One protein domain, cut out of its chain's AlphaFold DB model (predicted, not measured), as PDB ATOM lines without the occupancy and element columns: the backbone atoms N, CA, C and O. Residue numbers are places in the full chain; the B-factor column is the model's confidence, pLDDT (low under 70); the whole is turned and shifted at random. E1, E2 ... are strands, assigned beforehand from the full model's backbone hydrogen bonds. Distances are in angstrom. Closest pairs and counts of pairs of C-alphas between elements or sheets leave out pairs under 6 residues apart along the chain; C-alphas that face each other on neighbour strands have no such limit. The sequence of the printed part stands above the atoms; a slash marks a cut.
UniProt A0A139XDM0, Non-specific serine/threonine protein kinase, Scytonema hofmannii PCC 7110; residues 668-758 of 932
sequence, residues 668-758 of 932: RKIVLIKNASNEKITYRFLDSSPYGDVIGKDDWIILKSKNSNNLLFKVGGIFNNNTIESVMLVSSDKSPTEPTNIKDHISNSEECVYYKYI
ATOM      1  N   ARG A 668      28.100 -10.043  35.132       91.88
ATOM      2  CA  ARG A 668      27.995 -11.498  35.306       91.88
ATOM      3  C   ARG A 668      28.068 -12.213  33.968       91.88
ATOM      4  O   ARG A 668      27.863 -11.606  32.919       91.88
ATOM      5  N   LYS A 669      28.365 -13.509  33.993       93.25
ATOM      6  CA  LYS A 669      28.307 -14.350  32.795       93.25
ATOM      7  C   LYS A 669      26.934 -14.991  32.677       93.25
ATOM      8  O   LYS A 669      26.425 -15.551  33.649       93.25
ATOM      9  N   ILE A 670      26.362 -14.943  31.481       96.25
ATOM     10  CA  ILE A 670      25.088 -15.591  31.174       96.25
ATOM     11  C   ILE A 670      25.223 -16.445  29.914       96.25
ATOM     12  O   ILE A 670      26.114 -16.240  29.094       96.25
ATOM     13  N   VAL A 671      24.312 -17.397  29.753       96.69
ATOM     14  CA  VAL A 671      24.105 -18.125  28.501       96.69
ATOM     15  C   VAL A 671      22.751 -17.735  27.941       96.69
ATOM     16  O   VAL A 671      21.746 -17.839  28.646       96.69
ATOM     17  N   LEU A 672      22.728 -17.310  26.679       96.38
ATOM     18  CA  LEU A 672      21.505 -17.080  25.916       96.38
ATOM     19  C   LEU A 672      21.149 -18.339  25.133       96.38
ATOM     20  O   LEU A 672      22.003 -18.913  24.466       96.38
ATOM     21  N   ILE A 673      19.884 -18.748  25.200       95.56
ATOM     22  CA  ILE A 673      19.351 -19.960  24.581       95.56
ATOM     23  C   ILE A 673      18.237 -19.562  23.612       95.56
ATOM     24  O   ILE A 673      17.219 -18.973  24.001       95.56
ATOM     25  N   LYS A 674      18.423 -19.905  22.335       92.06
ATOM     26  CA  LYS A 674      17.448 -19.646  21.273       92.06
ATOM     27  C   LYS A 674      16.330 -20.683  21.347       92.06
ATOM     28  O   LYS A 674      16.571 -21.878  21.203       92.06
ATOM     29  N   ASN A 675      15.092 -20.235  21.549       88.50
ATOM     30  CA  ASN A 675      13.936 -21.125  21.496       88.50
ATOM     31  C   ASN A 675      13.534 -21.381  20.029       88.50
ATOM     32  O   ASN A 675      13.391 -20.432  19.255       88.50
ATOM     33  N   ALA A 676      13.362 -22.653  19.651       80.62
ATOM     34  CA  ALA A 676      13.104 -23.082  18.273       80.62
ATOM     35  C   ALA A 676      11.751 -22.601  17.717       80.62
ATOM     36  O   ALA A 676      11.613 -22.469  16.504       80.62
ATOM     37  N   SER A 677      10.765 -22.323  18.581       78.50
ATOM     38  CA  SER A 677       9.389 -21.999  18.168       78.50
ATOM     39  C   SER A 677       8.935 -20.565  18.466       78.50
ATOM     40  O   SER A 677       7.887 -20.162  17.978       78.50
ATOM     41  N   ASN A 678       9.679 -19.793  19.264       67.00
ATOM     42  CA  ASN A 678       9.237 -18.487  19.774       67.00
ATOM     43  C   ASN A 678      10.280 -17.414  19.507       67.00
ATOM     44  O   ASN A 678      11.447 -17.676  19.765       67.00
ATOM     45  N   GLU A 679       9.879 -16.187  19.145       77.81
ATOM     46  CA  GLU A 679      10.717 -14.967  19.017       77.81
ATOM     47  C   GLU A 679      11.493 -14.557  20.287       77.81
ATOM     48  O   GLU A 679      12.269 -13.612  20.269       77.81
ATOM     49  N   LYS A 680      11.372 -15.323  21.369       88.00
ATOM     50  CA  LYS A 680      11.943 -15.030  22.681       88.00
ATOM     51  C   LYS A 680      13.272 -15.747  22.920       88.00
ATOM     52  O   LYS A 680      13.561 -16.766  22.284       88.00
ATOM     53  N   ILE A 681      14.059 -15.226  23.861       93.12
ATOM     54  CA  ILE A 681      15.370 -15.775  24.239       93.12
ATOM     55  C   ILE A 681      15.372 -16.064  25.724       93.12
ATOM     56  O   ILE A 681      15.130 -15.176  26.536       93.12
ATOM     57  N   THR A 682      15.658 -17.310  26.075       95.12
ATOM     58  CA  THR A 682      15.829 -17.699  27.471       95.12
ATOM     59  C   THR A 682      17.268 -17.424  27.878       95.12
ATOM     60  O   THR A 682      18.181 -17.656  27.090       95.12
ATOM     61  N   TYR A 683      17.489 -16.937  29.093       96.25
ATOM     62  CA  TYR A 683      18.830 -16.755  29.636       96.25
ATOM     63  C   TYR A 683      19.017 -17.553  30.922       96.25
ATOM     64  O   TYR A 683      18.058 -17.898  31.615       96.25
ATOM     65  N   ARG A 684      20.277 -17.843  31.246       96.19
ATOM     66  CA  ARG A 684      20.672 -18.457  32.515       96.19
ATOM     67  C   ARG A 684      22.008 -17.886  32.970       96.19
ATOM     68  O   ARG A 684      22.953 -17.874  32.185       96.19
ATOM     69  N   PHE A 685      22.095 -17.454  34.224       95.00
ATOM     70  CA  PHE A 685      23.363 -17.057  34.831       95.00
ATOM     71  C   PHE A 685      24.265 -18.274  35.056       95.00
ATOM     72  O   PHE A 685      23.789 -19.375  35.335       95.00
ATOM     73  N   LEU A 686      25.570 -18.083  34.873       91.00
ATOM     74  CA  LEU A 686      26.577 -19.131  35.078       91.00
ATOM     75  C   LEU A 686      27.157 -19.142  36.498       91.00
ATOM     76  O   LEU A 686      27.892 -20.059  36.855       91.00
ATOM     77  N   ASP A 687      26.830 -18.132  37.293       87.44
ATOM     78  CA  ASP A 687      27.223 -17.954  38.684       87.44
ATOM     79  C   ASP A 687      25.983 -17.757  39.572       87.44
ATOM     80  O   ASP A 687      24.870 -17.580  39.081       87.44
ATOM     81  N   SER A 688      26.174 -17.781  40.891       84.62
ATOM     82  CA  SER A 688      25.132 -17.474  41.878       84.62
ATOM     83  C   SER A 688      25.330 -16.075  42.460       84.62
ATOM     84  O   SER A 688      26.460 -15.707  42.785       84.62
ATOM     85  N   SER A 689      24.245 -15.333  42.690       82.81
ATOM     86  CA  SER A 689      24.280 -14.037  43.380       82.81
ATOM     87  C   SER A 689      23.274 -13.978  44.535       82.81
ATOM     88  O   SER A 689      22.141 -14.435  44.375       82.81
ATOM     89  N   PRO A 690      23.621 -13.345  45.674       76.25
ATOM     90  CA  PRO A 690      22.657 -13.065  46.738       76.25
ATOM     91  C   PRO A 690      21.575 -12.051  46.324       76.25
ATOM     92  O   PRO A 690      20.566 -11.932  47.011       76.25
ATOM     93  N   TYR A 691      21.755 -11.335  45.207       72.81
ATOM     94  CA  TYR A 691      20.793 -10.357  44.674       72.81
ATOM     95  C   TYR A 691      19.818 -10.946  43.647       72.81
ATOM     96  O   TYR A 691      19.020 -10.213  43.063       72.81
ATOM     97  N   GLY A 692      19.866 -12.264  43.448       80.81
ATOM     98  CA  GLY A 692      19.028 -12.973  42.492       80.81
ATOM     99  C   GLY A 692      19.556 -12.933  41.058       80.81
ATOM    100  O   GLY A 692      20.530 -12.257  40.725       80.81
ATOM    101  N   ASP A 693      18.878 -13.695  40.207       85.31
ATOM    102  CA  ASP A 693      19.264 -13.986  38.827       85.31
ATOM    103  C   ASP A 693      18.240 -13.395  37.857       85.31
ATOM    104  O   ASP A 693      17.565 -14.113  37.121       85.31
ATOM    105  N   VAL A 694      18.096 -12.068  37.889       91.00
ATOM    106  CA  VAL A 694      17.118 -11.344  37.071       91.00
ATOM    107  C   VAL A 694      17.824 -10.291  36.226       91.00
ATOM    108  O   VAL A 694      18.488  -9.401  36.751       91.00
ATOM    109  N   ILE A 695      17.649 -10.390  34.912       94.19
ATOM    110  CA  ILE A 695      17.938  -9.323  33.951       94.19
ATOM    111  C   ILE A 695      16.744  -8.370  33.969       94.19
ATOM    112  O   ILE A 695      15.609  -8.831  33.871       94.19
ATOM    113  N   GLY A 696      17.010  -7.073  34.120       93.69
ATOM    114  CA  GLY A 696      16.062  -5.962  34.114       93.69
ATOM    115  C   GLY A 696      15.968  -5.260  32.753       93.69
ATOM    116  O   GLY A 696      16.792  -5.457  31.859       93.69
ATOM    117  N   LYS A 697      14.911  -4.461  32.569       93.69
ATOM    118  CA  LYS A 697      14.798  -3.578  31.403       93.69
ATOM    119  C   LYS A 697      15.961  -2.586  31.446       93.69
ATOM    120  O   LYS A 697      16.373  -2.177  32.523       93.69
ATOM    121  N   ASP A 698      16.468  -2.217  30.276       93.56
ATOM    122  CA  ASP A 698      17.588  -1.301  30.070       93.56
ATOM    123  C   ASP A 698      18.979  -1.834  30.445       93.56
ATOM    124  O   ASP A 698      19.967  -1.179  30.104       93.56
ATOM    125  N   ASP A 699      19.071  -3.034  31.030       95.56
ATOM    126  CA  ASP A 699      20.334  -3.744  31.235       95.56
ATOM    127  C   ASP A 699      21.050  -4.035  29.910       95.56
ATOM    128  O   ASP A 699      20.488  -3.939  28.816       95.56
ATOM    129  N   TRP A 700      22.315  -4.420  30.005       95.94
ATOM    130  CA  TRP A 700      23.191  -4.614  28.863       95.94
ATOM    131  C   TRP A 700      23.611  -6.067  28.706       95.94
ATOM    132  O   TRP A 700      23.861  -6.788  29.674       95.94
ATOM    133  N   ILE A 701      23.753  -6.476  27.453       96.00
ATOM    134  CA  ILE A 701      24.294  -7.770  27.061       96.00
ATOM    135  C   ILE A 701      25.393  -7.514  26.042       96.00
ATOM    136  O   ILE A 701      25.169  -6.847  25.035       96.00
ATOM    137  N   ILE A 702      26.577  -8.061  26.290       94.88
ATOM    138  CA  ILE A 702      27.712  -7.955  25.385       94.88
ATOM    139  C   ILE A 702      27.998  -9.314  24.780       94.88
ATOM    140  O   ILE A 702      28.320 -10.274  25.485       94.88
ATOM    141  N   LEU A 703      27.918  -9.365  23.457       93.88
ATOM    142  CA  LEU A 703      28.289 -10.529  22.678       93.88
ATOM    143  C   LEU A 703      29.721 -10.372  22.167       93.88
ATOM    144  O   LEU A 703      30.026  -9.430  21.426       93.88
ATOM    145  N   LYS A 704      30.597 -11.299  22.559       89.62
ATOM    146  CA  LYS A 704      32.004 -11.274  22.158       89.62
ATOM    147  C   LYS A 704      32.148 -11.603  20.679       89.62
ATOM    148  O   LYS A 704      31.686 -12.644  20.223       89.62
ATOM    149  N   SER A 705      32.811 -10.723  19.935       83.00
ATOM    150  CA  SER A 705      33.104 -10.935  18.515       83.00
ATOM    151  C   SER A 705      34.547 -11.388  18.329       83.00
ATOM    152  O   SER A 705      35.448 -10.910  19.013       83.00
ATOM    153  N   LYS A 706      34.792 -12.263  17.347       77.88
ATOM    154  CA  LYS A 706      36.157 -12.653  16.955       77.88
ATOM    155  C   LYS A 706      36.942 -11.496  16.324       77.88
ATOM    156  O   LYS A 706      38.165 -11.488  16.389       77.88
ATOM    157  N   ASN A 707      36.248 -10.512  15.752       71.88
ATOM    158  CA  ASN A 707      36.847  -9.402  15.005       71.88
ATOM    159  C   ASN A 707      36.986  -8.133  15.869       71.88
ATOM    160  O   ASN A 707      36.640  -7.051  15.404       71.88
ATOM    161  N   SER A 708      37.402  -8.295  17.132       65.75
ATOM    162  CA  SER A 708      37.719  -7.250  18.132       65.75
ATOM    163  C   SER A 708      36.635  -6.226  18.521       65.75
ATOM    164  O   SER A 708      36.778  -5.581  19.555       65.75
ATOM    165  N   ASN A 709      35.518  -6.117  17.798       79.62
ATOM    166  CA  ASN A 709      34.396  -5.247  18.167       79.62
ATOM    167  C   ASN A 709      33.246  -6.055  18.774       79.62
ATOM    168  O   ASN A 709      32.455  -6.658  18.044       79.62
ATOM    169  N   ASN A 710      33.134  -6.057  20.103       90.00
ATOM    170  CA  ASN A 710      31.999  -6.690  20.771       90.00
ATOM    171  C   ASN A 710      30.693  -5.954  20.439       90.00
ATOM    172  O   ASN A 710      30.653  -4.724  20.340       90.00
ATOM    173  N   LEU A 711      29.609  -6.715  20.300       92.50
ATOM    174  CA  LEU A 711      28.279  -6.156  20.083       92.50
ATOM    175  C   LEU A 711      27.638  -5.856  21.436       92.50
ATOM    176  O   LEU A 711      27.549  -6.741  22.285       92.50
ATOM    177  N   LEU A 712      27.179  -4.619  21.623       93.75
ATOM    178  CA  LEU A 712      26.472  -4.185  22.825       93.75
ATOM    179  C   LEU A 712      24.975  -4.113  22.539       93.75
ATOM    180  O   LEU A 712      24.531  -3.336  21.694       93.75
ATOM    181  N   PHE A 713      24.205  -4.897  23.278       94.50
ATOM    182  CA  PHE A 713      22.754  -4.912  23.232       94.50
ATOM    183  C   PHE A 713      22.189  -4.304  24.511       94.50
ATOM    184  O   PHE A 713      22.659  -4.607  25.604       94.50
ATOM    185  N   LYS A 714      21.155  -3.478  24.370       94.94
ATOM    186  CA  LYS A 714      20.346  -2.966  25.475       94.94
ATOM    187  C   LYS A 714      19.048  -3.763  25.567       94.94
ATOM    188  O   LYS A 714      18.366  -3.924  24.558       94.94
ATOM    189  N   VAL A 715      18.679  -4.246  26.746       95.38
ATOM    190  CA  VAL A 715      17.447  -5.013  26.969       95.38
ATOM    191  C   VAL A 715      16.237  -4.086  26.857       95.38
ATOM    192  O   VAL A 715      16.087  -3.149  27.636       95.38
ATOM    193  N   GLY A 716      15.372  -4.327  25.871       92.00
ATOM    194  CA  GLY A 716      14.178  -3.516  25.613       92.00
ATOM    195  C   GLY A 716      12.957  -3.958  26.421       92.00
ATOM    196  O   GLY A 716      12.182  -3.115  26.877       92.00
ATOM    197  N   GLY A 717      12.814  -5.269  26.645       91.62
ATOM    198  CA  GLY A 717      11.681  -5.858  27.358       91.62
ATOM    199  C   GLY A 717      11.970  -7.262  27.881       91.62
ATOM    200  O   GLY A 717      12.800  -7.996  27.334       91.62
ATOM    201  N   ILE A 718      11.268  -7.637  28.950       92.88
ATOM    202  CA  ILE A 718      11.377  -8.936  29.622       92.88
ATOM    203  C   ILE A 718       9.991  -9.553  29.671       92.88
ATOM    204  O   ILE A 718       9.052  -8.932  30.161       92.88
ATOM    205  N   PHE A 719       9.877 -10.788  29.190       91.19
ATOM    206  CA  PHE A 719       8.603 -11.496  29.173       91.19
ATOM    207  C   PHE A 719       8.289 -12.141  30.531       91.19
ATOM    208  O   PHE A 719       7.144 -12.147  30.972       91.19
ATOM    209  N   ASN A 720       9.303 -12.715  31.181       91.31
ATOM    210  CA  ASN A 720       9.229 -13.308  32.518       91.31
ATOM    211  C   ASN A 720      10.645 -13.394  33.132       91.31
ATOM    212  O   ASN A 720      11.623 -13.009  32.494       91.31
ATOM    213  N   ASN A 721      10.772 -13.962  34.334       87.38
ATOM    214  CA  ASN A 721      12.024 -13.991  35.104       87.38
ATOM    215  C   ASN A 721      13.233 -14.649  34.415       87.38
ATOM    216  O   ASN A 721      14.334 -14.510  34.926       87.38
ATOM    217  N   ASN A 722      13.074 -15.371  33.303       92.75
ATOM    218  CA  ASN A 722      14.194 -16.004  32.595       92.75
ATOM    219  C   ASN A 722      14.148 -15.815  31.073       92.75
ATOM    220  O   ASN A 722      14.895 -16.476  30.352       92.75
ATOM    221  N   THR A 723      13.270 -14.946  30.566       93.25
ATOM    222  CA  THR A 723      13.040 -14.790  29.129       93.25
ATOM    223  C   THR A 723      13.069 -13.321  28.722       93.25
ATOM    224  O   THR A 723      12.214 -12.533  29.127       93.25
ATOM    225  N   ILE A 724      14.029 -12.972  27.866       93.50
ATOM    226  CA  ILE A 724      14.143 -11.662  27.227       93.50
ATOM    227  C   ILE A 724      13.168 -11.610  26.048       93.50
ATOM    228  O   ILE A 724      13.127 -12.520  25.213       93.50
ATOM    229  N   GLU A 725      12.365 -10.549  26.009       90.38
ATOM    230  CA  GLU A 725      11.382 -10.301  24.953       90.38
ATOM    231  C   GLU A 725      12.011  -9.566  23.771       90.38
ATOM    232  O   GLU A 725      11.822  -9.970  22.629       90.38
ATOM    233  N   SER A 726      12.781  -8.511  24.042       90.19
ATOM    234  CA  SER A 726      13.424  -7.704  23.007       90.19
ATOM    235  C   SER A 726      14.747  -7.119  23.489       90.19
ATOM    236  O   SER A 726      14.944  -6.863  24.680       90.19
ATOM    237  N   VAL A 727      15.654  -6.876  22.544       91.38
ATOM    238  CA  VAL A 727      16.887  -6.115  22.761       91.38
ATOM    239  C   VAL A 727      17.119  -5.159  21.593       91.38
ATOM    240  O   VAL A 727      16.587  -5.357  20.505       91.38
ATOM    241  N   MET A 728      17.922  -4.125  21.814       90.62
ATOM    242  CA  MET A 728      18.299  -3.132  20.811       90.62
ATOM    243  C   MET A 728      19.817  -3.113  20.662       90.62
ATOM    244  O   MET A 728      20.529  -2.969  21.657       90.62
ATOM    245  N   LEU A 729      20.319  -3.248  19.434       91.06
ATOM    246  CA  LEU A 729      21.747  -3.124  19.155       91.06
ATOM    247  C   LEU A 729      22.173  -1.658  19.275       91.06
ATOM    248  O   LEU A 729      21.601  -0.771  18.642       91.06
ATOM    249  N   VAL A 730      23.212  -1.398  20.064       88.56
ATOM    250  CA  VAL A 730      23.740  -0.049  20.264       88.56
ATOM    251  C   VAL A 730      24.986   0.123  19.403       88.56
ATOM    252  O   VAL A 730      26.063  -0.375  19.739       88.56
ATOM    253  N   SER A 731      24.841   0.833  18.284       79.56
ATOM    254  CA  SER A 731      25.922   1.137  17.331       79.56
ATOM    255  C   SER A 731      26.845   2.255  17.839       79.56
ATOM    256  O   SER A 731      26.397   3.149  18.553       79.56
ATOM    257  N   SER A 732      28.138   2.205  17.493       66.88
ATOM    258  CA  SER A 732      29.141   3.218  17.862       66.88
ATOM    259  C   SER A 732      28.952   4.560  17.153       66.88
ATOM    260  O   SER A 732      29.292   5.586  17.732       66.88
ATOM    261  N   ASP A 733      28.386   4.556  15.940       64.06
ATOM    262  CA  ASP A 733      28.477   5.697  15.009       64.06
ATOM    263  C   ASP A 733      27.127   6.174  14.458       64.06
ATOM    264  O   ASP A 733      27.067   7.070  13.615       64.06
ATOM    265  N   LYS A 734      26.018   5.572  14.896       58.94
ATOM    266  CA  LYS A 734      24.664   5.952  14.470       58.94
ATOM    267  C   LYS A 734      23.734   5.978  15.673       58.94
ATOM    268  O   LYS A 734      23.917   5.196  16.606       58.94
ATOM    269  N   SER A 735      22.720   6.846  15.625       57.88
ATOM    270  CA  SER A 735      21.563   6.745  16.516       57.88
ATOM    271  C   SER A 735      21.070   5.291  16.539       57.88
ATOM    272  O   SER A 735      21.183   4.617  15.508       57.88
ATOM    273  N   PRO A 736      20.584   4.784  17.690       57.34
ATOM    274  CA  PRO A 736      20.091   3.415  17.793       57.34
ATOM    275  C   PRO A 736      19.154   3.142  16.613       57.34
ATOM    276  O   PRO A 736      18.159   3.839  16.422       57.34
ATOM    277  N   THR A 737      19.571   2.211  15.756       55.88
ATOM    278  CA  THR A 737      18.788   1.801  14.588       55.88
ATOM    279  C   THR A 737      17.678   0.868  15.061       55.88
ATOM    280  O   THR A 737      17.693   0.429  16.212       55.88
ATOM    281  N   GLU A 738      16.678   0.644  14.207       60.16
ATOM    282  CA  GLU A 738      15.496  -0.174  14.497       60.16
ATOM    283  C   GLU A 738      15.822  -1.468  15.275       60.16
ATOM    284  O   GLU A 738      16.905  -2.037  15.092       60.16
ATOM    285  N   PRO A 739      14.906  -1.933  16.152       65.69
ATOM    286  CA  PRO A 739      15.110  -3.109  16.995       65.69
ATOM    287  C   PRO A 739      15.673  -4.280  16.185       65.69
ATOM    288  O   PRO A 739      15.011  -4.849  15.322       65.69
ATOM    289  N   THR A 740      16.933  -4.611  16.453       67.75
ATOM    290  CA  THR A 740      17.650  -5.679  15.758       67.75
ATOM    291  C   THR A 740      17.432  -6.984  16.506       67.75
ATOM    292  O   THR A 740      17.565  -7.039  17.732       67.75
ATOM    293  N   ASN A 741      17.116  -8.055  15.784       76.44
ATOM    294  CA  ASN A 741      16.879  -9.342  16.412       76.44
ATOM    295  C   ASN A 741      18.219  -9.984  16.808       76.44
ATOM    296  O   ASN A 741      18.945 -10.508  15.971       76.44
ATOM    297  N   ILE A 742      18.566  -9.983  18.099       81.88
ATOM    298  CA  ILE A 742      19.796 -10.626  18.614       81.88
ATOM    299  C   ILE A 742      19.915 -12.110  18.225       81.88
ATOM    300  O   ILE A 742      21.018 -12.647  18.193       81.88
ATOM    301  N   LYS A 743      18.809 -12.766  17.850       82.50
ATOM    302  CA  LYS A 743      18.797 -14.126  17.287       82.50
ATOM    303  C   LYS A 743      19.599 -14.299  16.010       82.50
ATOM    304  O   LYS A 743      19.944 -15.441  15.697       82.50
ATOM    305  N   ASP A 744      19.825 -13.210  15.290       85.38
ATOM    306  CA  ASP A 744      20.624 -13.189  14.069       85.38
ATOM    307  C   ASP A 744      22.124 -13.191  14.396       85.38
ATOM    308  O   ASP A 744      22.953 -13.470  13.534       85.38
ATOM    309  N   HIS A 745      22.474 -12.935  15.662       86.25
ATOM    310  CA  HIS A 745      23.847 -12.840  16.145       86.25
ATOM    311  C   HIS A 745      24.257 -13.980  17.085       86.25
ATOM    312  O   HIS A 745      25.449 -14.151  17.317       86.25
ATOM    313  N   ILE A 746      23.311 -14.761  17.619       88.62
ATOM    314  CA  ILE A 746      23.601 -15.872  18.540       88.62
ATOM    315  C   ILE A 746      23.338 -17.241  17.904       88.62
ATOM    316  O   ILE A 746      22.382 -17.433  17.147       88.62
ATOM    317  N   SER A 747      24.170 -18.215  18.275       88.00
ATOM    318  CA  SER A 747      23.963 -19.640  17.996       88.00
ATOM    319  C   SER A 747      22.756 -20.198  18.784       88.00
ATOM    320  O   SER A 747      22.037 -19.465  19.463       88.00
ATOM    321  N   ASN A 748      22.511 -21.517  18.744       89.81
ATOM    322  CA  ASN A 748      21.464 -22.146  19.574       89.81
ATOM    323  C   ASN A 748      21.654 -21.874  21.080       89.81
ATOM    324  O   ASN A 748      20.678 -21.737  21.817       89.81
ATOM    325  N   SER A 749      22.912 -21.799  21.515       93.06
ATOM    326  CA  SER A 749      23.336 -21.441  22.863       93.06
ATOM    327  C   SER A 749      24.642 -20.663  22.757       93.06
ATOM    328  O   SER A 749      25.553 -21.133  22.081       93.06
ATOM    329  N   GLU A 750      24.747 -19.518  23.423       94.69
ATOM    330  CA  GLU A 750      25.926 -18.648  23.342       94.69
ATOM    331  C   GLU A 750      26.238 -18.045  24.720       94.69
ATOM    332  O   GLU A 750      25.332 -17.549  25.397       94.69
ATOM    333  N   GLU A 751      27.500 -18.117  25.156       95.06
ATOM    334  CA  GLU A 751      27.958 -17.460  26.388       95.06
ATOM    335  C   GLU A 751      28.199 -15.976  26.106       95.06
ATOM    336  O   GLU A 751      28.879 -15.604  25.149       95.06
ATOM    337  N   CYS A 752      27.661 -15.110  26.955       95.19
ATOM    338  CA  CYS A 752      27.833 -13.673  26.836       95.19
ATOM    339  C   CYS A 752      27.983 -13.011  28.210       95.19
ATOM    340  O   CYS A 752      27.898 -13.654  29.264       95.19
ATOM    341  N   VAL A 753      28.269 -11.710  28.195       94.25
ATOM    342  CA  VAL A 753      28.463 -10.927  29.416       94.25
ATOM    343  C   VAL A 753      27.247 -10.049  29.648       94.25
ATOM    344  O   VAL A 753      26.855  -9.268  28.787       94.25
ATOM    345  N   TYR A 754      26.665 -10.178  30.828       94.88
ATOM    346  CA  TYR A 754      25.603  -9.326  31.328       94.88
ATOM    347  C   TYR A 754      26.194  -8.162  32.117       94.88
ATOM    348  O   TYR A 754      27.086  -8.371  32.945       94.88
ATOM    349  N   TYR A 755      25.643  -6.969  31.906       94.06
ATOM    350  CA  TYR A 755      25.863  -5.812  32.759       94.06
ATOM    351  C   TYR A 755      24.537  -5.197  33.212       94.06
ATOM    352  O   TYR A 755      23.729  -4.779  32.386       94.06
ATOM    353  N   LYS A 756      24.340  -5.064  34.522       93.69
ATOM    354  CA  LYS A 756      23.235  -4.303  35.101       93.69
ATOM    355  C   LYS A 756      23.377  -2.826  34.743       93.69
ATOM    356  O   LYS A 756      24.462  -2.254  34.892       93.69
ATOM    357  N   TYR A 757      22.291  -2.208  34.290       93.31
ATOM    358  CA  TYR A 757      22.255  -0.780  34.014       93.31
ATOM    359  C   TYR A 757      22.515   0.006  35.299       93.31
ATOM    360  O   TYR A 757      21.883  -0.222  36.335       93.31
ATOM    361  N   ILE A 758      23.468   0.936  35.233       91.88
ATOM    362  CA  ILE A 758      23.691   1.885  36.317       91.88
ATOM    363  C   ILE A 758      22.817   3.101  36.059       91.88
ATOM    364  O   ILE A 758      23.168   3.975  35.267       91.88
TER     365      ILE A 758
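What this domain is: This is residues 668 to 758 of the 932 residues of the protein "Non-specific serine/threonine protein kinase" of Scytonema hofmannii PCC 7110 (UniProt A0A139XDM0). Six antiparallel strands ring a small closed barrel, E1, E2, E5, E4, E3, E6 and back to E1. The 91 printed residues hold strands E1 to E6 and no named helix: all strand, with under half of the residues in named elements. It is compact, radius of gyration of the C-alphas 12.6 A, spanning 37 by 32 by 25 A.

How they stand to each other: Start at E1, residues 668 to 674; E2, 681 to 685, its hairpin partner, is on one side, with N 671 and O 684 2.8 A apart, within hydrogen-bond range like the pairs below. E6, 749 to 755, is on the other side: N 754 and O 668, 2.8 A. E2 neighbours E5, 723 to 729: N 724 and O 681, 2.8 A. E4, 711 to 720, bends by 63 degrees at residue 717 and forms hairpins with E5, N 714 and O 728, 2.8 A, and E3, 700 to 703, N 701 and O 713, 2.8 A. E3 neighbours E6: N 700 and O 755, 2.8 A. E3, E4, E5 make a meander, each strand the antiparallel neighbour of the one before; E2 E3 E4 E5 and E3 E4 E5 E6 are Greek keys, four strands in a row of which three are a meander and the first is the antiparallel neighbour of the fourth.

Where its parts are: Find C-alpha 668 at (27.995, -11.498, 35.306); E1 runs 19.4 A. E4 runs 23.8 A, and E6 18.7 A to C-alpha 755 at (25.863, -5.812, 32.759).

The domain as a whole: The printed part has no cut. Links E2 to E3 and E5 to E6 are long. Residues 678, 708 and 732 to 740 have pLDDT under 70.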